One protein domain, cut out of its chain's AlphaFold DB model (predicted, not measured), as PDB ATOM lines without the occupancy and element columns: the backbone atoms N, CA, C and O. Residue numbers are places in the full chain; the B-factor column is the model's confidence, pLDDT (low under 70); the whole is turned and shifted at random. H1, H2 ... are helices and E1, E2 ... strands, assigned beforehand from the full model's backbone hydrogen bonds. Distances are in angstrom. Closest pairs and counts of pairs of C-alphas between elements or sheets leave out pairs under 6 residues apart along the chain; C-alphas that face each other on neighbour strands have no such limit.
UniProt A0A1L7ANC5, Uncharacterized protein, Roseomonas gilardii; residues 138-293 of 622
ATOM      1  N   GLU A 138      29.178 -34.300 -12.265       62.19
ATOM      2  CA  GLU A 138      30.520 -33.717 -12.345       62.19
ATOM      3  C   GLU A 138      30.501 -32.296 -12.921       62.19
ATOM      4  O   GLU A 138      31.144 -31.416 -12.347       62.19
ATOM      5  N   ASP A 139      29.743 -32.044 -13.995       67.38
ATOM      6  CA  ASP A 139      29.639 -30.705 -14.595       67.38
ATOM      7  C   ASP A 139      28.769 -29.758 -13.751       67.38
ATOM      8  O   ASP A 139      28.973 -28.546 -13.778       67.38
ATOM      9  N   ALA A 140      27.815 -30.276 -12.963       67.94
ATOM     10  CA  ALA A 140      27.064 -29.460 -12.006       67.94
ATOM     11  C   ALA A 140      27.838 -29.205 -10.703       67.94
ATOM     12  O   ALA A 140      27.657 -28.153 -10.094       67.94
ATOM     13  N   ALA A 141      28.668 -30.153 -10.248       69.31
ATOM     14  CA  ALA A 141      29.454 -30.031  -9.018       69.31
ATOM     15  C   ALA A 141      30.722 -29.188  -9.189       69.31
ATOM     16  O   ALA A 141      31.363 -28.883  -8.183       69.31
ATOM     17  N   ARG A 142      31.102 -28.826 -10.422       76.19
ATOM     18  CA  ARG A 142      32.303 -28.036 -10.712       76.19
ATOM     19  C   ARG A 142      31.980 -26.667 -11.294       76.19
ATOM     20  O   ARG A 142      31.177 -26.543 -12.211       76.19
ATOM     21  N   ALA A 143      32.697 -25.649 -10.827       77.38
ATOM     22  CA  ALA A 143      32.750 -24.337 -11.467       77.38
ATOM     23  C   ALA A 143      34.205 -23.884 -11.658       77.38
ATOM     24  O   ALA A 143      35.021 -23.986 -10.740       77.38
ATOM     25  N   GLU A 144      34.528 -23.355 -12.839       78.06
ATOM     26  CA  GLU A 144      35.774 -22.633 -13.114       78.06
ATOM     27  C   GLU A 144      35.449 -21.157 -13.350       78.06
ATOM     28  O   GLU A 144      34.976 -20.806 -14.430       78.06
ATOM     29  N   GLU A 145      35.743 -20.283 -12.381       79.56
ATOM     30  CA  GLU A 145      35.504 -18.844 -12.543       79.56
ATOM     31  C   GLU A 145      36.714 -17.969 -12.202       79.56
ATOM     32  O   GLU A 145      37.509 -18.240 -11.296       79.56
ATOM     33  N   SER A 146      36.877 -16.893 -12.972       75.50
ATOM     34  CA  SER A 146      37.967 -15.927 -12.817       75.50
ATOM     35  C   SER A 146      37.543 -14.755 -11.936       75.50
ATOM     36  O   SER A 146      36.669 -13.979 -12.321       75.50
ATOM     37  N   VAL A 147      38.200 -14.594 -10.783       75.50
ATOM     38  CA  VAL A 147      37.945 -13.489  -9.842       75.50
ATOM     39  C   VAL A 147      39.003 -12.400  -9.990       75.50
ATOM     40  O   VAL A 147      40.174 -12.617  -9.665       75.50
ATOM     41  N   SER A 148      38.578 -11.215 -10.430       78.12
ATOM     42  CA  SER A 148      39.430 -10.029 -10.557       78.12
ATOM     43  C   SER A 148      39.053  -8.948  -9.532       78.12
ATOM     44  O   SER A 148      37.879  -8.743  -9.232       78.12
ATOM     45  N   VAL A 149      40.056  -8.266  -8.971       76.19
ATOM     46  CA  VAL A 149      39.884  -7.143  -8.030       76.19
ATOM     47  C   VAL A 149      40.810  -6.017  -8.472       76.19
ATOM     48  O   VAL A 149      42.024  -6.232  -8.546       76.19
ATOM     49  N   THR A 150      40.259  -4.835  -8.743       79.75
ATOM     50  CA  THR A 150      41.028  -3.624  -9.061       79.75
ATOM     51  C   THR A 150      41.095  -2.672  -7.874       79.75
ATOM     52  O   THR A 150      40.341  -2.748  -6.904       79.75
ATOM     53  N   GLU A 151      42.056  -1.764  -7.963       72.38
ATOM     54  CA  GLU A 151      42.235  -0.646  -7.050       72.38
ATOM     55  C   GLU A 151      41.661   0.598  -7.741       72.38
ATOM     56  O   GLU A 151      42.246   1.122  -8.691       72.38
ATOM     57  N   ALA A 152      40.468   1.015  -7.317       75.69
ATOM     58  CA  ALA A 152      39.891   2.313  -7.650       75.69
ATOM     59  C   ALA A 152      40.497   3.393  -6.717       75.69
ATOM     60  O   ALA A 152      41.208   3.043  -5.771       75.69
ATOM     61  N   PRO A 153      40.268   4.704  -6.944       68.06
ATOM     62  CA  PRO A 153      40.917   5.779  -6.179       68.06
ATOM     63  C   PRO A 153      40.585   5.802  -4.670       68.06
ATOM     64  O   PRO A 153      39.748   6.573  -4.210       68.06
ATOM     65  N   GLY A 154      41.286   4.976  -3.887       68.56
ATOM     66  CA  GLY A 154      41.093   4.795  -2.443       68.56
ATOM     67  C   GLY A 154      40.200   3.612  -2.041       68.56
ATOM     68  O   GLY A 154      40.064   3.359  -0.846       68.56
ATOM     69  N   GLU A 155      39.638   2.866  -2.996       75.06
ATOM     70  CA  GLU A 155      38.680   1.778  -2.748       75.06
ATOM     71  C   GLU A 155      39.028   0.524  -3.568       75.06
ATOM     72  O   GLU A 155      39.463   0.614  -4.714       75.06
ATOM     73  N   TYR A 156      38.849  -0.663  -2.983       75.06
ATOM     74  CA  TYR A 156      39.109  -1.938  -3.657       75.06
ATOM     75  C   TYR A 156      37.788  -2.513  -4.142       75.06
ATOM     76  O   TYR A 156      36.932  -2.859  -3.329       75.06
ATOM     77  N   VAL A 157      37.637  -2.623  -5.458       77.75
ATOM     78  CA  VAL A 157      36.379  -3.018  -6.096       77.75
ATOM     79  C   VAL A 157      36.588  -4.330  -6.843       77.75
ATOM     80  O   VAL A 157      37.630  -4.573  -7.458       77.75
ATOM     81  N   LEU A 158      35.593  -5.208  -6.760       81.25
ATOM     82  CA  LEU A 158      35.514  -6.418  -7.565       81.25
ATOM     83  C   LEU A 158      35.334  -5.981  -9.029       81.25
ATOM     84  O   LEU A 158      34.337  -5.357  -9.365       81.25
ATOM     85  N   SER A 159      36.336  -6.193  -9.882       74.50
ATOM     86  CA  SER A 159      36.355  -5.597 -11.233       74.50
ATOM     87  C   SER A 159      35.604  -6.405 -12.279       74.50
ATOM     88  O   SER A 159      35.298  -5.904 -13.358       74.50
ATOM     89  N   SER A 160      35.424  -7.689 -11.996       73.50
ATOM     90  CA  SER A 160      34.493  -8.611 -12.636       73.50
ATOM     91  C   SER A 160      34.710  -9.998 -12.039       73.50
ATOM     92  O   SER A 160      35.852 -10.445 -11.838       73.50
ATOM     93  N   VAL A 161      33.602 -10.693 -11.818       77.19
ATOM     94  CA  VAL A 161      33.549 -12.147 -11.681       77.19
ATOM     95  C   VAL A 161      32.448 -12.632 -12.608       77.19
ATOM     96  O   VAL A 161      31.303 -12.196 -12.510       77.19
ATOM     97  N   ARG A 162      32.783 -13.522 -13.536       79.69
ATOM     98  CA  ARG A 162      31.774 -14.134 -14.398       79.69
ATOM     99  C   ARG A 162      30.916 -15.095 -13.555       79.69
ATOM    100  O   ARG A 162      31.399 -15.691 -12.598       79.69
ATOM    101  N   GLY A 163      29.619 -15.149 -13.857       81.88
ATOM    102  CA  GLY A 163      28.633 -15.901 -13.069       81.88
ATOM    103  C   GLY A 163      28.066 -15.164 -11.845       81.88
ATOM    104  O   GLY A 163      27.168 -15.702 -11.201       81.88
ATOM    105  N   LEU A 164      28.534 -13.945 -11.542       91.75
ATOM    106  CA  LEU A 164      27.949 -13.066 -10.522       91.75
ATOM    107  C   LEU A 164      27.116 -11.934 -11.151       91.75
ATOM    108  O   LEU A 164      27.352 -11.531 -12.289       91.75
ATOM    109  N   SER A 165      26.138 -11.440 -10.392       94.00
ATOM    110  CA  SER A 165      25.278 -10.293 -10.711       94.00
ATOM    111  C   SER A 165      25.601  -9.072  -9.843       94.00
ATOM    112  O   SER A 165      26.233  -9.203  -8.797       94.00
ATOM    113  N   ASP A 166      25.096  -7.893 -10.211       94.56
ATOM    114  CA  ASP A 166      25.232  -6.641  -9.452       94.56
ATOM    115  C   ASP A 166      24.863  -6.799  -7.961       94.56
ATOM    116  O   ASP A 166      25.495  -6.216  -7.081       94.56
ATOM    117  N   ASP A 167      23.847  -7.613  -7.653       95.69
ATOM    118  CA  ASP A 167      23.453  -7.914  -6.275       95.69
ATOM    119  C   ASP A 167      24.478  -8.813  -5.558       95.69
ATOM    120  O   ASP A 167      24.769  -8.585  -4.384       95.69
ATOM    121  N   ASP A 168      25.100  -9.774  -6.246       95.81
ATOM    122  CA  ASP A 168      26.206 -10.559  -5.682       95.81
ATOM    123  C   ASP A 168      27.420  -9.674  -5.368       95.81
ATOM    124  O   ASP A 168      28.012  -9.799  -4.294       95.81
ATOM    125  N   GLU A 169      27.775  -8.746  -6.263       94.50
ATOM    126  CA  GLU A 169      28.893  -7.818  -6.047       94.50
ATOM    127  C   GLU A 169      28.620  -6.879  -4.859       94.50
ATOM    128  O   GLU A 169      29.491  -6.680  -4.003       94.50
ATOM    129  N   ARG A 170      27.383  -6.376  -4.727       95.12
ATOM    130  CA  ARG A 170      26.931  -5.587  -3.564       95.12
ATOM    131  C   ARG A 170      27.000  -6.389  -2.260       95.12
ATOM    132  O   ARG A 170      27.443  -5.855  -1.242       95.12
ATOM    133  N   LEU A 171      26.593  -7.657  -2.281       95.31
ATOM    134  CA  LEU A 171      26.627  -8.550  -1.120       95.31
ATOM    135  C   LEU A 171      28.071  -8.852  -0.675       95.31
ATOM    136  O   LEU A 171      28.403  -8.696   0.502       95.31
ATOM    137  N   ILE A 172      28.960  -9.157  -1.628       94.94
ATOM    138  CA  ILE A 172      30.411  -9.294  -1.405       94.94
ATOM    139  C   ILE A 172      30.996  -8.004  -0.817       94.94
ATOM    140  O   ILE A 172      31.830  -8.066   0.093       94.94
ATOM    141  N   GLY A 173      30.543  -6.839  -1.290       93.56
ATOM    142  CA  GLY A 173      30.899  -5.531  -0.742       93.56
ATOM    143  C   GLY A 173      30.533  -5.389   0.739       93.56
ATOM    144  O   GLY A 173      31.393  -5.022   1.542       93.56
ATOM    145  N   ILE A 174      29.299  -5.736   1.123       94.25
ATOM    146  CA  ILE A 174      28.827  -5.699   2.521       94.25
ATOM    147  C   ILE A 174      29.674  -6.615   3.412       94.25
ATOM    148  O   ILE A 174      30.149  -6.180   4.464       94.25
ATOM    149  N   TRP A 175      29.912  -7.863   2.998       94.56
ATOM    150  CA  TRP A 175      30.703  -8.815   3.787       94.56
ATOM    151  C   TRP A 175      32.167  -8.387   3.930       94.56
ATOM    152  O   TRP A 175      32.742  -8.473   5.017       94.56
ATOM    153  N   SER A 176      32.761  -7.860   2.856       92.25
ATOM    154  CA  SER A 176      34.148  -7.376   2.858       92.25
ATOM    155  C   SER A 176      34.338  -6.186   3.802       92.25
ATOM    156  O   SER A 176      35.335  -6.132   4.524       92.25
ATOM    157  N   HIS A 177      33.365  -5.271   3.855       91.38
ATOM    158  CA  HIS A 177      33.354  -4.162   4.811       91.38
ATOM    159  C   HIS A 177      33.117  -4.629   6.253       91.38
ATOM    160  O   HIS A 177      33.804  -4.159   7.160       91.38
ATOM    161  N   GLY A 178      32.208  -5.587   6.473       89.81
ATOM    162  CA  GLY A 178      31.916  -6.151   7.796       89.81
ATOM    163  C   GLY A 178      33.114  -6.836   8.470       89.81
ATOM    164  O   GLY A 178      33.191  -6.873   9.696       89.81
ATOM    165  N   LEU A 179      34.084  -7.316   7.685       85.56
ATOM    166  CA  LEU A 179      35.352  -7.875   8.175       85.56
ATOM    167  C   LEU A 179      36.421  -6.820   8.526       85.56
ATOM    168  O   LEU A 179      37.497  -7.189   8.997       85.56
ATOM    169  N   GLY A 180      36.144  -5.529   8.311       85.12
ATOM    170  CA  GLY A 180      37.053  -4.424   8.615       85.12
ATOM    171  C   GLY A 180      38.246  -4.356   7.660       85.12
ATOM    172  O   GLY A 180      39.338  -4.830   7.982       85.12
ATOM    173  N   LEU A 181      38.055  -3.737   6.488       83.00
ATOM    174  CA  LEU A 181      39.128  -3.541   5.508       83.00
ATOM    175  C   LEU A 181      40.300  -2.748   6.135       83.00
ATOM    176  O   LEU A 181      40.113  -1.603   6.552       83.00
ATOM    177  N   PRO A 182      41.510  -3.332   6.235       80.75
ATOM    178  CA  PRO A 182      42.601  -2.741   7.004       80.75
ATOM    179  C   PRO A 182      43.236  -1.551   6.259       80.75
ATOM    180  O   PRO A 182      43.796  -1.744   5.172       80.75
ATOM    181  N   PRO A 183      43.211  -0.329   6.827       83.56
ATOM    182  CA  PRO A 183      43.741   0.854   6.157       83.56
ATOM    183  C   PRO A 183      45.249   0.719   5.911       83.56
ATOM    184  O   PRO A 183      46.004   0.271   6.776       83.56
ATOM    185  N   GLY A 184      45.688   1.095   4.708       87.06
ATOM    186  CA  GLY A 184      47.093   1.006   4.294       87.06
ATOM    187  C   GLY A 184      47.615  -0.413   4.015       87.06
ATOM    188  O   GLY A 184      48.823  -0.575   3.863       87.06
ATOM    189  N   GLN A 185      46.755  -1.439   3.941       87.19
ATOM    190  CA  GLN A 185      47.156  -2.827   3.644       87.19
ATOM    191  C   GLN A 185      46.474  -3.352   2.355       87.19
ATOM    192  O   GLN A 185      45.625  -4.246   2.447       87.19
ATOM    193  N   PRO A 186      46.839  -2.836   1.155       85.31
ATOM    194  CA  PRO A 186      46.193  -3.145  -0.134       85.31
ATOM    195  C   PRO A 186      45.969  -4.638  -0.370       85.31
ATOM    196  O   PRO A 186      44.842  -5.085  -0.572       85.31
ATOM    197  N   GLU A 187      47.026  -5.443  -0.267       83.69
ATOM    198  CA  GLU A 187      46.944  -6.880  -0.546       83.69
ATOM    199  C   GLU A 187      46.089  -7.642   0.475       83.69
ATOM    200  O   GLU A 187      45.500  -8.671   0.148       83.69
ATOM    201  N   ARG A 188      45.938  -7.128   1.703       83.69
ATOM    202  CA  ARG A 188      45.037  -7.730   2.693       83.69
ATOM    203  C   ARG A 188      43.577  -7.380   2.408       83.69
ATOM    204  O   ARG A 188      42.739  -8.266   2.536       83.69
ATOM    205  N   ALA A 189      43.279  -6.160   1.956       87.19
ATOM    206  CA  ALA A 189      41.944  -5.792   1.479       87.19
ATOM    207  C   ALA A 189      41.546  -6.610   0.233       87.19
ATOM    208  O   ALA A 189      40.501  -7.261   0.238       87.19
ATOM    209  N   LYS A 190      42.430  -6.700  -0.773       86.50
ATOM    210  CA  LYS A 190      42.242  -7.551  -1.968       86.50
ATOM    211  C   LYS A 190      42.004  -9.019  -1.598       86.50
ATOM    212  O   LYS A 190      41.122  -9.657  -2.168       86.50
ATOM    213  N   ASN A 191      42.742  -9.558  -0.624       84.44
ATOM    214  CA  ASN A 191      42.547 -10.933  -0.156       84.44
ATOM    215  C   ASN A 191      41.245 -11.133   0.641       84.44
ATOM    216  O   ASN A 191      40.649 -12.202   0.529       84.44
ATOM    217  N   ILE A 192      40.761 -10.141   1.399       87.06
ATOM    218  CA  ILE A 192      39.430 -10.200   2.032       87.06
ATOM    219  C   ILE A 192      38.343 -10.275   0.952       87.06
ATOM    220  O   ILE A 192      37.544 -11.209   0.968       87.06
ATOM    221  N   ILE A 193      38.376  -9.371  -0.033       89.94
ATOM    222  CA  ILE A 193      37.390  -9.322  -1.126       89.94
ATOM    223  C   ILE A 193      37.395 -10.622  -1.936       89.94
ATOM    224  O   ILE A 193      36.337 -11.204  -2.160       89.94
ATOM    225  N   LYS A 194      38.574 -11.153  -2.296       88.38
ATOM    226  CA  LYS A 194      38.683 -12.463  -2.966       88.38
ATOM    227  C   LYS A 194      38.057 -13.590  -2.145       88.38
ATOM    228  O   LYS A 194      37.324 -14.396  -2.702       88.38
ATOM    229  N   ARG A 195      38.294 -13.643  -0.827       88.12
ATOM    230  CA  ARG A 195      37.682 -14.659   0.050       88.12
ATOM    231  C   ARG A 195      36.156 -14.553   0.085       88.12
ATOM    232  O   ARG A 195      35.502 -15.590   0.085       88.12
ATOM    233  N   MET A 196      35.600 -13.341   0.095       93.38
ATOM    234  CA  MET A 196      34.147 -13.128   0.059       93.38
ATOM    235  C   MET A 196      33.555 -13.482  -1.312       93.38
ATOM    236  O   MET A 196      32.540 -14.169  -1.371       93.38
ATOM    237  N   ALA A 197      34.232 -13.134  -2.410       91.56
ATOM    238  CA  ALA A 197      33.841 -13.552  -3.755       91.56
ATOM    239  C   ALA A 197      33.867 -15.081  -3.927       91.56
ATOM    240  O   ALA A 197      32.932 -15.653  -4.477       91.56
ATOM    241  N   TYR A 198      34.886 -15.770  -3.399       90.25
ATOM    242  CA  TYR A 198      34.926 -17.234  -3.410       90.25
ATOM    243  C   TYR A 198      33.842 -17.861  -2.523       90.25
ATOM    244  O   TYR A 198      33.286 -18.892  -2.900       90.25
ATOM    245  N   ALA A 199      33.521 -17.280  -1.361       92.94
ATOM    246  CA  ALA A 199      32.391 -17.733  -0.544       92.94
ATOM    247  C   ALA A 199      31.072 -17.626  -1.328       92.94
ATOM    248  O   ALA A 199      30.356 -18.615  -1.454       92.94
ATOM    249  N   ARG A 200      30.831 -16.482  -1.980       95.81
ATOM    250  CA  ARG A 200      29.616 -16.273  -2.769       95.81
ATOM    251  C   ARG A 200      29.530 -17.167  -4.011       95.81
ATOM    252  O   ARG A 200      28.462 -17.693  -4.304       95.81
ATOM    253  N   LEU A 201      30.645 -17.409  -4.706       93.00
ATOM    254  CA  LEU A 201      30.705 -18.390  -5.799       93.00
ATOM    255  C   LEU A 201      30.361 -19.812  -5.321       93.00
ATOM    256  O   LEU A 201      29.683 -20.545  -6.037       93.00
ATOM    257  N   ALA A 202      30.743 -20.183  -4.094       92.38
ATOM    258  CA  ALA A 202      30.389 -21.484  -3.531       92.38
ATOM    259  C   ALA A 202      28.880 -21.598  -3.239       92.38
ATOM    260  O   ALA A 202      28.292 -22.649  -3.481       92.38
ATOM    261  N   GLU A 203      28.231 -20.523  -2.780       96.19
ATOM    262  CA  GLU A 203      26.765 -20.477  -2.663       96.19
ATOM    263  C   GLU A 203      26.087 -20.591  -4.030       96.19
ATOM    264  O   GLU A 203      25.177 -21.401  -4.191       96.19
ATOM    265  N   ARG A 204      26.572 -19.845  -5.035       95.94
ATOM    266  CA  ARG A 204      26.106 -19.933  -6.429       95.94
ATOM    267  C   ARG A 204      26.220 -21.356  -6.988       95.94
ATOM    268  O   ARG A 204      25.266 -21.839  -7.593       95.94
ATOM    269  N   LEU A 205      27.335 -22.046  -6.735       91.62
ATOM    270  CA  LEU A 205      27.542 -23.440  -7.132       91.62
ATOM    271  C   LEU A 205      26.483 -24.369  -6.518       91.62
ATOM    272  O   LEU A 205      25.881 -25.159  -7.238       91.62
ATOM    273  N   VAL A 206      26.199 -24.251  -5.217       93.31
ATOM    274  CA  VAL A 206      25.185 -25.086  -4.542       93.31
ATOM    275  C   VAL A 206      23.759 -24.737  -4.998       93.31
ATOM    276  O   VAL A 206      22.958 -25.643  -5.240       93.31
ATOM    277  N   LEU A 207      23.455 -23.448  -5.187       95.62
ATOM    278  CA  LEU A 207      22.181 -22.954  -5.736       95.62
ATOM    279  C   LEU A 207      21.902 -23.473  -7.145       95.62
ATOM    280  O   LEU A 207      20.746 -23.697  -7.495       95.62
ATOM    281  N   GLU A 208      22.939 -23.666  -7.958       93.81
ATOM    282  CA  GLU A 208      22.807 -24.238  -9.294       93.81
ATOM    283  C   GLU A 208      22.835 -25.769  -9.301       93.81
ATOM    284  O   GLU A 208      22.117 -26.379 -10.093       93.81
ATOM    285  N   PHE A 209      23.618 -26.401  -8.425       89.19
ATOM    286  CA  PHE A 209      23.697 -27.857  -8.309       89.19
ATOM    287  C   PHE A 209      22.347 -28.470  -7.922       89.19
ATOM    288  O   PHE A 209      21.890 -29.421  -8.557       89.19
ATOM    289  N   ILE A 210      21.693 -27.917  -6.893       89.50
ATOM    290  CA  ILE A 210      20.494 -28.517  -6.297       89.50
ATOM    291  C   ILE A 210      19.342 -28.667  -7.315       89.50
ATOM    292  O   ILE A 210      18.853 -29.789  -7.464       89.50
ATOM    293  N   PRO A 211      18.940 -27.639  -8.090       89.88
ATOM    294  CA  PRO A 211      17.909 -27.801  -9.116       89.88
ATOM    295  C   PRO A 211      18.350 -28.688 -10.288       89.88
ATOM    296  O   PRO A 211      17.528 -29.439 -10.808       89.88
ATOM    297  N   LYS A 212      19.632 -28.642 -10.693       86.88
ATOM    298  CA  LYS A 212      20.166 -29.454 -11.807       86.88
ATOM    299  C   LYS A 212      20.173 -30.954 -11.489       86.88
ATOM    300  O   LYS A 212      19.875 -31.751 -12.373       86.88
ATOM    301  N   VAL A 213      20.510 -31.334 -10.252       80.44
ATOM    302  CA  VAL A 213      20.725 -32.742  -9.858       80.44
ATOM    303  C   VAL A 213      19.544 -33.335  -9.083       80.44
ATOM    304  O   VAL A 213      19.216 -34.500  -9.290       80.44
ATOM    305  N   TYR A 214      18.864 -32.551  -8.239       81.12
ATOM    306  CA  TYR A 214      17.727 -33.023  -7.429       81.12
ATOM    307  C   TYR A 214      16.355 -32.583  -7.954       81.12
ATOM    308  O   TYR A 214      15.335 -32.999  -7.406       81.12
ATOM    309  N   GLY A 215      16.302 -31.753  -9.003       86.25
ATOM    310  CA  GLY A 215      15.051 -31.328  -9.641       86.25
ATOM    311  C   GLY A 215      14.135 -30.470  -8.759       86.25
ATOM    312  O   GLY A 215      12.973 -30.265  -9.109       86.25
ATOM    313  N   CYS A 216      14.624 -29.981  -7.616       89.38
ATOM    314  CA  CYS A 216      13.852 -29.201  -6.653       89.38
ATOM    315  C   CYS A 216      14.281 -27.720  -6.642       89.38
ATOM    316  O   CYS A 216      15.445 -27.409  -6.906       89.38
ATOM    317  N   PRO A 217      13.361 -26.778  -6.360       94.25
ATOM    318  CA  PRO A 217      13.694 -25.360  -6.319       94.25
ATOM    319  C   PRO A 217      14.593 -25.034  -5.119       94.25
ATOM    320  O   PRO A 217      14.361 -25.521  -4.007       94.25
ATOM    321  N   ALA A 218      15.575 -24.163  -5.359       96.44
ATOM    322  CA  ALA A 218      16.454 -23.582  -4.352       96.44
ATOM    323  C   ALA A 218      16.304 -22.048  -4.348       96.44
ATOM    324  O   ALA A 218      16.328 -21.412  -5.401       96.44
ATOM    325  N   GLU A 219      16.132 -21.472  -3.163       96.94
ATOM    326  CA  GLU A 219      16.007 -20.042  -2.893       96.94
ATOM    327  C   GLU A 219      17.304 -19.500  -2.280       96.94
ATOM    328  O   GLU A 219      17.896 -20.109  -1.385       96.94
ATOM    329  N   ASP A 220      17.720 -18.334  -2.765       97.31
ATOM    330  CA  ASP A 220      18.951 -17.637  -2.405       97.31
ATOM    331  C   ASP A 220      18.725 -16.723  -1.190       97.31
ATOM    332  O   ASP A 220      18.370 -15.546  -1.312       97.31
ATOM    333  N   VAL A 221      18.878 -17.290   0.009       97.25
ATOM    334  CA  VAL A 221      18.578 -16.589   1.263       97.25
ATOM    335  C   VAL A 221      19.605 -15.492   1.532       97.25
ATOM    336  O   VAL A 221      19.229 -14.429   2.032       97.25
ATOM    337  N   SER A 222      20.873 -15.685   1.156       96.69
ATOM    338  CA  SER A 222      21.926 -14.669   1.286       96.69
ATOM    339  C   SER A 222      21.537 -13.337   0.630       96.69
ATOM    340  O   SER A 222      21.692 -12.277   1.240       96.69
ATOM    341  N   LEU A 223      20.931 -13.365  -0.566       96.56
ATOM    342  CA  LEU A 223      20.450 -12.152  -1.246       96.56
ATOM    343  C   LEU A 223      19.318 -11.422  -0.502       96.56
ATOM    344  O   LEU A 223      19.100 -10.230  -0.751       96.56
ATOM    345  N   THR A 224      18.616 -12.065   0.441       95.25
ATOM    346  CA  THR A 224      17.604 -11.374   1.264       95.25
ATOM    347  C   THR A 224      18.224 -10.273   2.129       95.25
ATOM    348  O   THR A 224      17.550  -9.276   2.392       95.25
ATOM    349  N   GLN A 225      19.519 -10.371   2.468       95.00
ATOM    350  CA  GLN A 225      20.273  -9.348   3.205       95.00
ATOM    351  C   GLN A 225      20.262  -7.968   2.510       95.00
ATOM    352  O   GLN A 225      20.384  -6.945   3.180       95.00
ATOM    353  N   LEU A 226      20.074  -7.919   1.184       95.44
ATOM    354  CA  LEU A 226      19.999  -6.675   0.402       95.44
ATOM    355  C   LEU A 226      18.596  -6.051   0.339       95.44
ATOM    356  O   LEU A 226      18.463  -4.899  -0.075       95.44
ATOM    357  N   LYS A 227      17.552  -6.832   0.642       89.25
ATOM    358  CA  LYS A 227      16.161  -6.552   0.232       89.25
ATOM    359  C   LYS A 227      15.151  -6.612   1.377       89.25
ATOM    360  O   LYS A 227      14.061  -6.066   1.241       89.25
ATOM    361  N   SER A 228      15.480  -7.279   2.483       79.38
ATOM    362  CA  SER A 228      14.517  -7.651   3.519       79.38
ATOM    363  C   SER A 228      15.114  -7.585   4.932       79.38
ATOM    364  O   SER A 228      16.252  -8.010   5.139       79.38
ATOM    365  N   PRO A 229      14.343  -7.151   5.951       79.25
ATOM    366  CA  PRO A 229      14.727  -7.279   7.358       79.25
ATOM    367  C   PRO A 229      14.625  -8.725   7.890       79.25
ATOM    368  O   PRO A 229      14.840  -8.959   9.079       79.25
ATOM    369  N   SER A 230      14.281  -9.711   7.051       81.12
ATOM    370  CA  SER A 230      14.208 -11.125   7.434       81.12
ATOM    371  C   SER A 230      15.579 -11.669   7.841       81.12
ATOM    372  O   SER A 230      16.394 -12.015   6.990       81.12
ATOM    373  N   GLY A 231      15.813 -11.837   9.145       91.06
ATOM    374  CA  GLY A 231      17.051 -12.401   9.709       91.06
ATOM    375  C   GLY A 231      17.323 -13.882   9.391       91.06
ATOM    376  O   GLY A 231      18.105 -14.514  10.096       91.06
ATOM    377  N   LEU A 232      16.689 -14.456   8.363       94.44
ATOM    378  CA  LEU A 232      16.895 -15.844   7.942       94.44
ATOM    379  C   LEU A 232      18.301 -16.061   7.357       94.44
ATOM    380  O   LEU A 232      18.906 -17.088   7.646       94.44
ATOM    381  N   TRP A 233      18.874 -15.059   6.675       95.06
ATOM    382  CA  TRP A 233      20.265 -15.080   6.183       95.06
ATOM    383  C   TRP A 233      21.310 -15.221   7.306       95.06
ATOM    384  O   TRP A 233      22.428 -15.666   7.083       95.06
ATOM    385  N   GLN A 234      20.955 -14.904   8.557       93.75
ATOM    386  CA  GLN A 234      21.828 -15.154   9.714       93.75
ATOM    387  C   GLN A 234      21.869 -16.647  10.092       93.75
ATOM    388  O   GLN A 234      22.739 -17.091  10.848       93.75
ATOM    389  N   ARG A 235      20.903 -17.435   9.602       94.62
ATOM    390  CA  ARG A 235      20.671 -18.839   9.959       94.62
ATOM    391  C   ARG A 235      20.970 -19.817   8.826       94.62
ATOM    392  O   ARG A 235      21.375 -20.930   9.134       94.62
ATOM    393  N   CYS A 236      20.807 -19.424   7.571       96.44
ATOM    394  CA  CYS A 236      21.108 -20.241   6.397       96.44
ATOM    395  C   CYS A 236      21.285 -19.361   5.157       96.44
ATOM    396  O   CYS A 236      20.687 -18.290   5.069       96.44
ATOM    397  N   ASP A 237      22.041 -19.868   4.194       97.25
ATOM    398  CA  ASP A 237      22.420 -19.167   2.966       97.25
ATOM    399  C   ASP A 237      21.494 -19.575   1.798       97.25
ATOM    400  O   ASP A 237      21.236 -18.796   0.882       97.25
ATOM    401  N   ILE A 238      20.922 -20.788   1.867       97.56
ATOM    402  CA  ILE A 238      20.026 -21.379   0.861       97.56
ATOM    403  C   ILE A 238      18.830 -22.058   1.550       97.56
ATOM    404  O   ILE A 238      18.986 -22.687   2.601       97.56
ATOM    405  N   VAL A 239      17.644 -22.010   0.934       97.12
ATOM    406  CA  VAL A 239      16.519 -22.910   1.251       97.12
ATOM    407  C   VAL A 239      16.171 -23.743   0.026       97.12
ATOM    408  O   VAL A 239      15.871 -23.196  -1.025       97.12
ATOM    409  N   ALA A 240      16.165 -25.068   0.152       94.75
ATOM    410  CA  ALA A 240      15.782 -25.976  -0.927       94.75
ATOM    411  C   ALA A 240      14.756 -26.996  -0.431       94.75
ATOM    412  O   ALA A 240      14.981 -27.670   0.572       94.75
ATOM    413  N   ASN A 241      13.614 -27.106  -1.115       91.50
ATOM    414  CA  ASN A 241      12.521 -28.024  -0.752       91.50
ATOM    415  C   ASN A 241      12.093 -27.974   0.745       91.50
ATOM    416  O   ASN A 241      11.756 -28.992   1.346       91.50
ATOM    417  N   GLY A 242      12.160 -26.802   1.392       91.19
ATOM    418  CA  GLY A 242      11.856 -26.648   2.827       91.19
ATOM    419  C   GLY A 242      12.935 -27.168   3.797       91.19
ATOM    420  O   GLY A 242      12.684 -27.264   5.006       91.19
ATOM    421  N   HIS A 243      14.124 -27.493   3.288       92.62
ATOM    422  CA  HIS A 243      15.356 -27.680   4.053       92.62
ATOM    423  C   HIS A 243      16.199 -26.402   3.993       92.62
ATOM    424  O   HIS A 243      16.210 -25.706   2.981       92.62
ATOM    425  N   HIS A 244      16.916 -26.107   5.074       96.31
ATOM    426  CA  HIS A 244      17.797 -24.945   5.188       96.31
ATOM    427  C   HIS A 244      19.246 -25.416   5.046       96.31
ATOM    428  O   HIS A 244      19.616 -26.402   5.691       96.31
ATOM    429  N   LEU A 245      20.058 -24.721   4.246       95.94
ATOM    430  CA  LEU A 245      21.470 -25.040   4.043       95.94
ATOM    431  C   LEU A 245      22.374 -23.837   4.341       95.94
ATOM    432  O   LEU A 245      22.055 -22.698   4.011       95.94
ATOM    433  N   ASP A 246      23.515 -24.114   4.959       96.00
ATOM    434  CA  ASP A 246      24.565 -23.171   5.342       96.00
ATOM    435  C   ASP A 246      25.854 -23.591   4.611       96.00
ATOM    436  O   ASP A 246      26.412 -24.659   4.856       96.00
ATOM    437  N   VAL A 247      26.301 -22.796   3.643       94.38
ATOM    438  CA  VAL A 247      27.364 -23.151   2.693       94.38
ATOM    439  C   VAL A 247      28.727 -22.853   3.303       94.38
ATOM    440  O   VAL A 247      28.972 -21.769   3.836       94.38
ATOM    441  N   LYS A 248      29.649 -23.817   3.255       91.88
ATOM    442  CA  LYS A 248      30.981 -23.686   3.855       91.88
ATOM    443  C   LYS A 248      32.068 -23.992   2.841       91.88
ATOM    444  O   LYS A 248      32.383 -25.141   2.541       91.88
ATOM    445  N   ASN A 249      32.643 -22.907   2.329       87.56
ATOM    446  CA  ASN A 249      33.740 -22.941   1.378       87.56
ATOM    447  C   ASN A 249      35.099 -23.131   2.077       87.56
ATOM    448  O   ASN A 249      35.583 -22.258   2.801       87.56
ATOM    449  N   HIS A 250      35.731 -24.266   1.807       82.38
ATOM    450  CA  HIS A 250      37.104 -24.590   2.152       82.38
ATOM    451  C   HIS A 250      38.079 -24.026   1.103       82.38
ATOM    452  O   HIS A 250      38.152 -24.509  -0.023       82.38
ATOM    453  N   LEU A 251      38.865 -23.020   1.485       70.75
ATOM    454  CA  LEU A 251      39.832 -22.355   0.608       70.75
ATOM    455  C   LEU A 251      41.243 -22.944   0.748       70.75
ATOM    456  O   LEU A 251      41.912 -22.730   1.761       70.75
ATOM    457  N   GLN A 252      41.726 -23.625  -0.296       64.25
ATOM    458  CA  GLN A 252      43.081 -24.186  -0.340       64.25
ATOM    459  C   GLN A 252      44.142 -23.116  -0.647       64.25
ATOM    460  O   GLN A 252      44.572 -22.934  -1.787       64.25
ATOM    461  N   TYR A 253      44.618 -22.430   0.394       49.53
ATOM    462  CA  TYR A 253      45.777 -21.533   0.309       49.53
ATOM    463  C   TYR A 253      47.105 -22.294   0.485       49.53
ATOM    464  O   TYR A 253      47.809 -22.153   1.484       49.53
ATOM    465  N   GLY A 254      47.478 -23.079  -0.529       52.50
ATOM    466  CA  GLY A 254      48.764 -23.785  -0.589       52.50
ATOM    467  C   GLY A 254      48.791 -25.123   0.162       52.50
ATOM    468  O   GLY A 254      47.769 -25.777   0.343       52.50
ATOM    469  N   ARG A 255      49.990 -25.577   0.565       40.28
ATOM    470  CA  ARG A 255      50.203 -26.900   1.188       40.28
ATOM    471  C   ARG A 255      49.858 -26.909   2.684       40.28
ATOM    472  O   ARG A 255      50.737 -27.050   3.529       40.28
ATOM    473  N   GLY A 256      48.573 -26.767   2.981       48.31
ATOM    474  CA  GLY A 256      47.981 -26.911   4.310       48.31
ATOM    475  C   GLY A 256      46.479 -26.666   4.216       48.31
ATOM    476  O   GLY A 256      46.068 -25.587   3.802       48.31
ATOM    477  N   CYS A 257      45.662 -27.670   4.541       47.34
ATOM    478  CA  CYS A 257      44.215 -27.627   4.317       47.34
ATOM    479  C   CYS A 257      43.456 -27.402   5.638       47.34
ATOM    480  O   CYS A 257      43.190 -28.374   6.343       47.34
ATOM    481  N   PRO A 258      43.061 -26.161   5.987       49.72
ATOM    482  CA  PRO A 258      42.178 -25.921   7.123       49.72
ATOM    483  C   PRO A 258      40.762 -26.405   6.781       49.72
ATOM    484  O   PRO A 258      40.039 -25.740   6.038       49.72
ATOM    485  N   HIS A 259      40.393 -27.582   7.289       55.84
ATOM    486  CA  HIS A 259      39.055 -28.176   7.184       55.84
ATOM    487  C   HIS A 259      37.925 -27.134   7.410       55.84
ATOM    488  O   HIS A 259      38.098 -26.244   8.248       55.84
ATOM    489  N   PRO A 260      36.803 -27.180   6.657       57.16
ATOM    490  CA  PRO A 260      35.759 -26.153   6.720       57.16
ATOM    491  C   PRO A 260      35.209 -25.941   8.140       57.16
ATOM    492  O   PRO A 260      34.715 -26.856   8.794       57.16
ATOM    493  N   TYR A 261      35.311 -24.695   8.602       66.12
ATOM    494  CA  TYR A 261      34.984 -24.269   9.961       66.12
ATOM    495  C   TYR A 261      33.466 -24.152  10.170       66.12
ATOM    496  O   TYR A 261      32.816 -23.306   9.549       66.12
ATOM    497  N   VAL A 262      32.913 -24.977  11.061       73.06
ATOM    498  CA  VAL A 262      31.489 -25.036  11.428       73.06
ATOM    499  C   VAL A 262      31.371 -24.916  12.942       73.06
ATOM    500  O   VAL A 262      31.147 -25.893  13.652       73.06
ATOM    501  N   LYS A 263      31.503 -23.678  13.427       71.19
ATOM    502  CA  LYS A 263      31.435 -23.342  14.853       71.19
ATOM    503  C   LYS A 263      30.248 -23.980  15.587       71.19
ATOM    504  O   LYS A 263      30.401 -24.554  16.657       71.19
ATOM    505  N   ASP A 264      29.057 -23.818  15.020       80.31
ATOM    506  CA  ASP A 264      27.785 -24.188  15.629       80.31
ATOM    507  C   ASP A 264      26.857 -24.732  14.533       80.31
ATOM    508  O   ASP A 264      26.664 -24.075  13.504       80.31
ATOM    509  N   PHE A 265      26.214 -25.882  14.759       84.31
ATOM    510  CA  PHE A 265      25.109 -26.320  13.902       84.31
ATOM    511  C   PHE A 265      23.877 -25.451  14.169       84.31
ATOM    512  O   PHE A 265      23.246 -25.510  15.228       84.31
ATOM    513  N   LYS A 266      23.547 -24.603  13.193       92.62
ATOM    514  CA  LYS A 266      22.410 -23.678  13.255       92.62
ATOM    515  C   LYS A 266      21.086 -24.464  13.208       92.62
ATOM    516  O   LYS A 266      21.023 -25.562  12.663       92.62
ATOM    517  N   ARG A 267      20.003 -23.890  13.745       93.44
ATOM    518  CA  ARG A 267      18.641 -24.462  13.681       93.44
ATOM    519  C   ARG A 267      17.623 -23.406  13.249       93.44
ATOM    520  O   ARG A 267      17.731 -22.248  13.660       93.44
ATOM    521  N   VAL A 268      16.625 -23.806  12.461       93.62
ATOM    522  CA  VAL A 268      15.496 -22.973  12.004       93.62
ATOM    523  C   VAL A 268      14.199 -23.766  12.151       93.62
ATOM    524  O   VAL A 268      14.120 -24.916  11.729       93.62
ATOM    525  N   ALA A 269      13.178 -23.169  12.777       91.00
ATOM    526  CA  ALA A 269      11.876 -23.806  13.033       91.00
ATOM    527  C   ALA A 269      11.972 -25.215  13.677       91.00
ATOM    528  O   ALA A 269      11.193 -26.112  13.367       91.00
ATOM    529  N   GLY A 270      12.963 -25.427  14.553       90.56
ATOM    530  CA  GLY A 270      13.225 -26.716  15.211       90.56
ATOM    531  C   GLY A 270      13.925 -27.771  14.342       90.56
ATOM    532  O   GLY A 270      14.300 -28.818  14.864       90.56
ATOM    533  N   ARG A 271      14.152 -27.502  13.052       90.56
ATOM    534  CA  ARG A 271      14.979 -28.329  12.164       90.56
ATOM    535  C   ARG A 271      16.424 -27.849  12.192       90.56
ATOM    536  O   ARG A 271      16.681 -26.657  12.373       90.56
ATOM    537  N   ASP A 272      17.350 -28.768  11.982       90.94
ATOM    538  CA  ASP A 272      18.767 -28.438  11.874       90.94
ATOM    539  C   ASP A 272      19.057 -27.879  10.477       90.94
ATOM    540  O   ASP A 272      18.416 -28.254   9.491       90.94
ATOM    541  N   VAL A 273      19.995 -26.940  10.399       93.00
ATOM    542  CA  VAL A 273      20.495 -26.403   9.134       93.00
ATOM    543  C   VAL A 273      21.618 -27.318   8.666       93.00
ATOM    544  O   VAL A 273      22.563 -27.583   9.410       93.00
ATOM    545  N   ALA A 274      21.495 -27.827   7.444       92.31
ATOM    546  CA  ALA A 274      22.486 -28.715   6.861       92.31
ATOM    547  C   ALA A 274      23.691 -27.908   6.359       92.31
ATOM    548  O   ALA A 274      23.518 -26.833   5.788       92.31
ATOM    549  N   ILE A 275      24.910 -28.414   6.526       91.06
ATOM    550  CA  ILE A 275      26.105 -27.740   6.016       91.06
ATOM    551  C   ILE A 275      26.392 -28.239   4.603       91.06
ATOM    552  O   ILE A 275      26.571 -29.438   4.403       91.06
ATOM    553  N   ALA A 276      26.457 -27.329   3.634       90.50
ATOM    554  CA  ALA A 276      26.816 -27.631   2.251       90.50
ATOM    555  C   ALA A 276      28.309 -27.331   2.029       90.50
ATOM    556  O   ALA A 276      28.722 -26.172   1.988       90.50
ATOM    557  N   GLY A 277      29.137 -28.370   1.934       86.62
ATOM    558  CA  GLY A 277      30.590 -28.244   1.813       86.62
ATOM    559  C   GLY A 277      31.027 -27.994   0.374       86.62
ATOM    560  O   GLY A 277      30.659 -28.742  -0.526       86.62
ATOM    561  N   VAL A 278      31.861 -26.979   0.150       83.31
ATOM    562  CA  VAL A 278      32.503 -26.699  -1.148       83.31
ATOM    563  C   VAL A 278      34.006 -26.576  -0.928       83.31
ATOM    564  O   VAL A 278      34.428 -25.954   0.041       83.31
ATOM    565  N   ALA A 279      34.829 -27.124  -1.818       80.81
ATOM    566  CA  ALA A 279      36.267 -26.870  -1.849       80.81
ATOM    567  C   ALA A 279      36.613 -25.902  -2.985       80.81
ATOM    568  O   ALA A 279      36.252 -26.146  -4.130       80.81
ATOM    569  N   THR A 280      37.345 -24.828  -2.680       80.94
ATOM    570  CA  THR A 280      37.974 -23.946  -3.671       80.94
ATOM    571  C   THR A 280      39.457 -24.268  -3.787       80.94
ATOM    572  O   THR A 280      40.248 -23.988  -2.881       80.94
ATOM    573  N   GLU A 281      39.839 -24.801  -4.938       76.56
ATOM    574  CA  GLU A 281      41.215 -25.032  -5.346       76.56
ATOM    575  C   GLU A 281      41.796 -23.757  -5.989       76.56
ATOM    576  O   GLU A 281      41.273 -23.236  -6.979       76.56
ATOM    577  N   HIS A 282      42.893 -23.234  -5.425       66.94
ATOM    578  CA  HIS A 282      43.541 -21.998  -5.888       66.94
ATOM    579  C   HIS A 282      45.001 -22.223  -6.319       66.94
ATOM    580  O   HIS A 282      45.942 -21.670  -5.750       66.94
ATOM    581  N   TRP A 283      45.207 -23.055  -7.345       51.66
ATOM    582  CA  TRP A 283      46.552 -23.393  -7.836       51.66
ATOM    583  C   TRP A 283      47.182 -22.351  -8.775       51.66
ATOM    584  O   TRP A 283      48.388 -22.414  -9.021       51.66
ATOM    585  N   ARG A 284      46.408 -21.404  -9.329       56.31
ATOM    586  CA  ARG A 284      46.911 -20.349 -10.234       56.31
ATOM    587  C   ARG A 284      46.161 -19.024 -10.031       56.31
ATOM    588  O   ARG A 284      44.961 -19.051  -9.777       56.31
ATOM    589  N   PRO A 285      46.806 -17.858 -10.231       57.12
ATOM    590  CA  PRO A 285      46.236 -16.541  -9.908       57.12
ATOM    591  C   PRO A 285      45.114 -16.046 -10.850       57.12
ATOM    592  O   PRO A 285      44.810 -14.858 -10.841       57.12
ATOM    593  N   VAL A 286      44.524 -16.916 -11.682       59.81
ATOM    594  CA  VAL A 286      43.635 -16.534 -12.803       59.81
ATOM    595  C   VAL A 286      42.229 -17.138 -12.700       59.81
ATOM    596  O   VAL A 286      41.271 -16.508 -13.140       59.81
ATOM    597  N   ARG A 287      42.077 -18.333 -12.113       75.50
ATOM    598  CA  ARG A 287      40.781 -19.005 -11.915       75.50
ATOM    599  C   ARG A 287      40.732 -19.683 -10.553       75.50
ATOM    600  O   ARG A 287      41.745 -20.201 -10.086       75.50
ATOM    601  N   ALA A 288      39.558 -19.676  -9.940       76.44
ATOM    602  CA  ALA A 288      39.197 -20.607  -8.886       76.44
ATOM    603  C   ALA A 288      38.478 -21.797  -9.524       76.44
ATOM    604  O   ALA A 288      37.545 -21.605 -10.303       76.44
ATOM    605  N   HIS A 289      38.918 -23.002  -9.178       80.19
ATOM    606  CA  HIS A 289      38.183 -24.230  -9.443       80.19
ATOM    607  C   HIS A 289      37.438 -24.587  -8.156       80.19
ATOM    608  O   HIS A 289      38.056 -24.704  -7.097       80.19
ATOM    609  N   GLN A 290      36.114 -24.677  -8.216       82.75
ATOM    610  CA  GLN A 290      35.274 -25.030  -7.077       82.75
ATOM    611  C   GLN A 290      34.629 -26.391  -7.292       82.75
ATOM    612  O   GLN A 290      34.146 -26.666  -8.385       82.75
ATOM    613  N   VAL A 291      34.618 -27.210  -6.241       78.38
ATOM    614  CA  VAL A 291      34.041 -28.557  -6.222       78.38
ATOM    615  C   VAL A 291      33.046 -28.652  -5.070       78.38
ATOM    616  O   VAL A 291      33.423 -28.453  -3.912       78.38
ATOM    617  N   PHE A 292      31.789 -28.972  -5.362       80.31
ATOM    618  CA  PHE A 292      30.797 -29.291  -4.337       80.31
ATOM    619  C   PHE A 292      31.096 -30.674  -3.742       80.31
ATOM    620  O   PHE A 292      31.183 -31.663  -4.465       80.31
ATOM    621  N   LEU A 293      31.293 -30.726  -2.423       74.44
ATOM    622  CA  LEU A 293      31.643 -31.943  -1.681       74.44
ATOM    623  C   LEU A 293      30.397 -32.724  -1.248       74.44
ATOM    624  O   LEU A 293      30.451 -33.940  -1.104       74.44
TER     625      LEU A 293
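AT A GLANCE: This is residues 138 to 293 of the 622 residues of an uncharacterized protein of Roseomonas gilardii (UniProt A0A1L7ANC5). A long helix, H3, runs through the middle, and a six-stranded sheet, curled like part of a barrel, wraps round its residues 195 to 214. The hairpin of E2 and E3 packs on residues 186 to 201 of H3, H2 crosses H3, and the short H4 and H5 lie near one another. The printed part has 156 residues, with five named helices and eight named strands in the order H1 E1 E2 E3 H2 H3 E4 H4 H5 E5 E6 E7 E8. The sheet's order is E1 E8 E7 E6 E5 E4, mixed, and the class is mixed, helices and strands. It is compact, with a radius of gyration of the C-alphas of 15.6 A, and spans 45 by 36 by 28 A.

HOW THE PARTS SIT: H1, residues 138 to 141, only grazes the large sheet. E1, residues 142 to 145, runs on into E2, residues 147 to 152, at 26 degrees. E2 and E3, residues 155 to 161, form an antiparallel hairpin, with N 150 and O 157 2.9 A apart. H2, residues 166 to 178, touches residues 192 to 200 alone of H3, residues 186 to 214, opposite ways at a steep tilt of 49 degrees; the closest C-alphas, of Ser 176 and Ile 193, are 5.5 A apart. E4, residues 218 to 220, is antiparallel to E5, residues 238 to 240, with N 219 and O 239 2.8 A apart. H4, residues 222 to 226, touches H5, residues 231 to 234, with the C-alphas of Ser 222 and Trp 233 closest at 5.2 A. E5 forms a hairpin with E6, residues 243 to 252 (N 245 to O 238, 2.8 A). E6 is parallel to E7, residues 274 to 284, with N 248 and O 276 2.8 A apart. E7 and E8, residues 287 to 293, form a hairpin, with N 281 and O 289 2.8 A apart. E8 is antiparallel to E1, with N 290 and O 143 2.8 A apart. H3 is on one face of this sheet, making two layers, a helix over a sheet; the closest C-alphas of H3 and E6, of Ala 199 and Asn 249, are 5.7 A apart. Every O i to N i+4 pair is within hydrogen-bond range in H2, 24 of 25 in H3 and 0 of 1 in H4, where 2 of 2 O i to N i+3 pairs are; H1 and H5 are too short for an O i to N i+4 pair.

IN THESE COORDINATES: C-alpha 138 of H1 is at (30.520, -33.717, -12.345). H3 is 41.9 A long, E7 31.0 A and E6 28.3 A. E8 ends with C-alpha 293 at (31.643, -31.943, -1.681).

THE WHOLE: The C-alphas farthest apart, of Pro 153 and Gly 270, are 47.8 A apart. The printed part has no cut. The link from E6 to E7, residues 253 to 273, is long. Confidence is under 70 at residues 138 to 141, 153 to 154, 252 to 261 and 282 to 286.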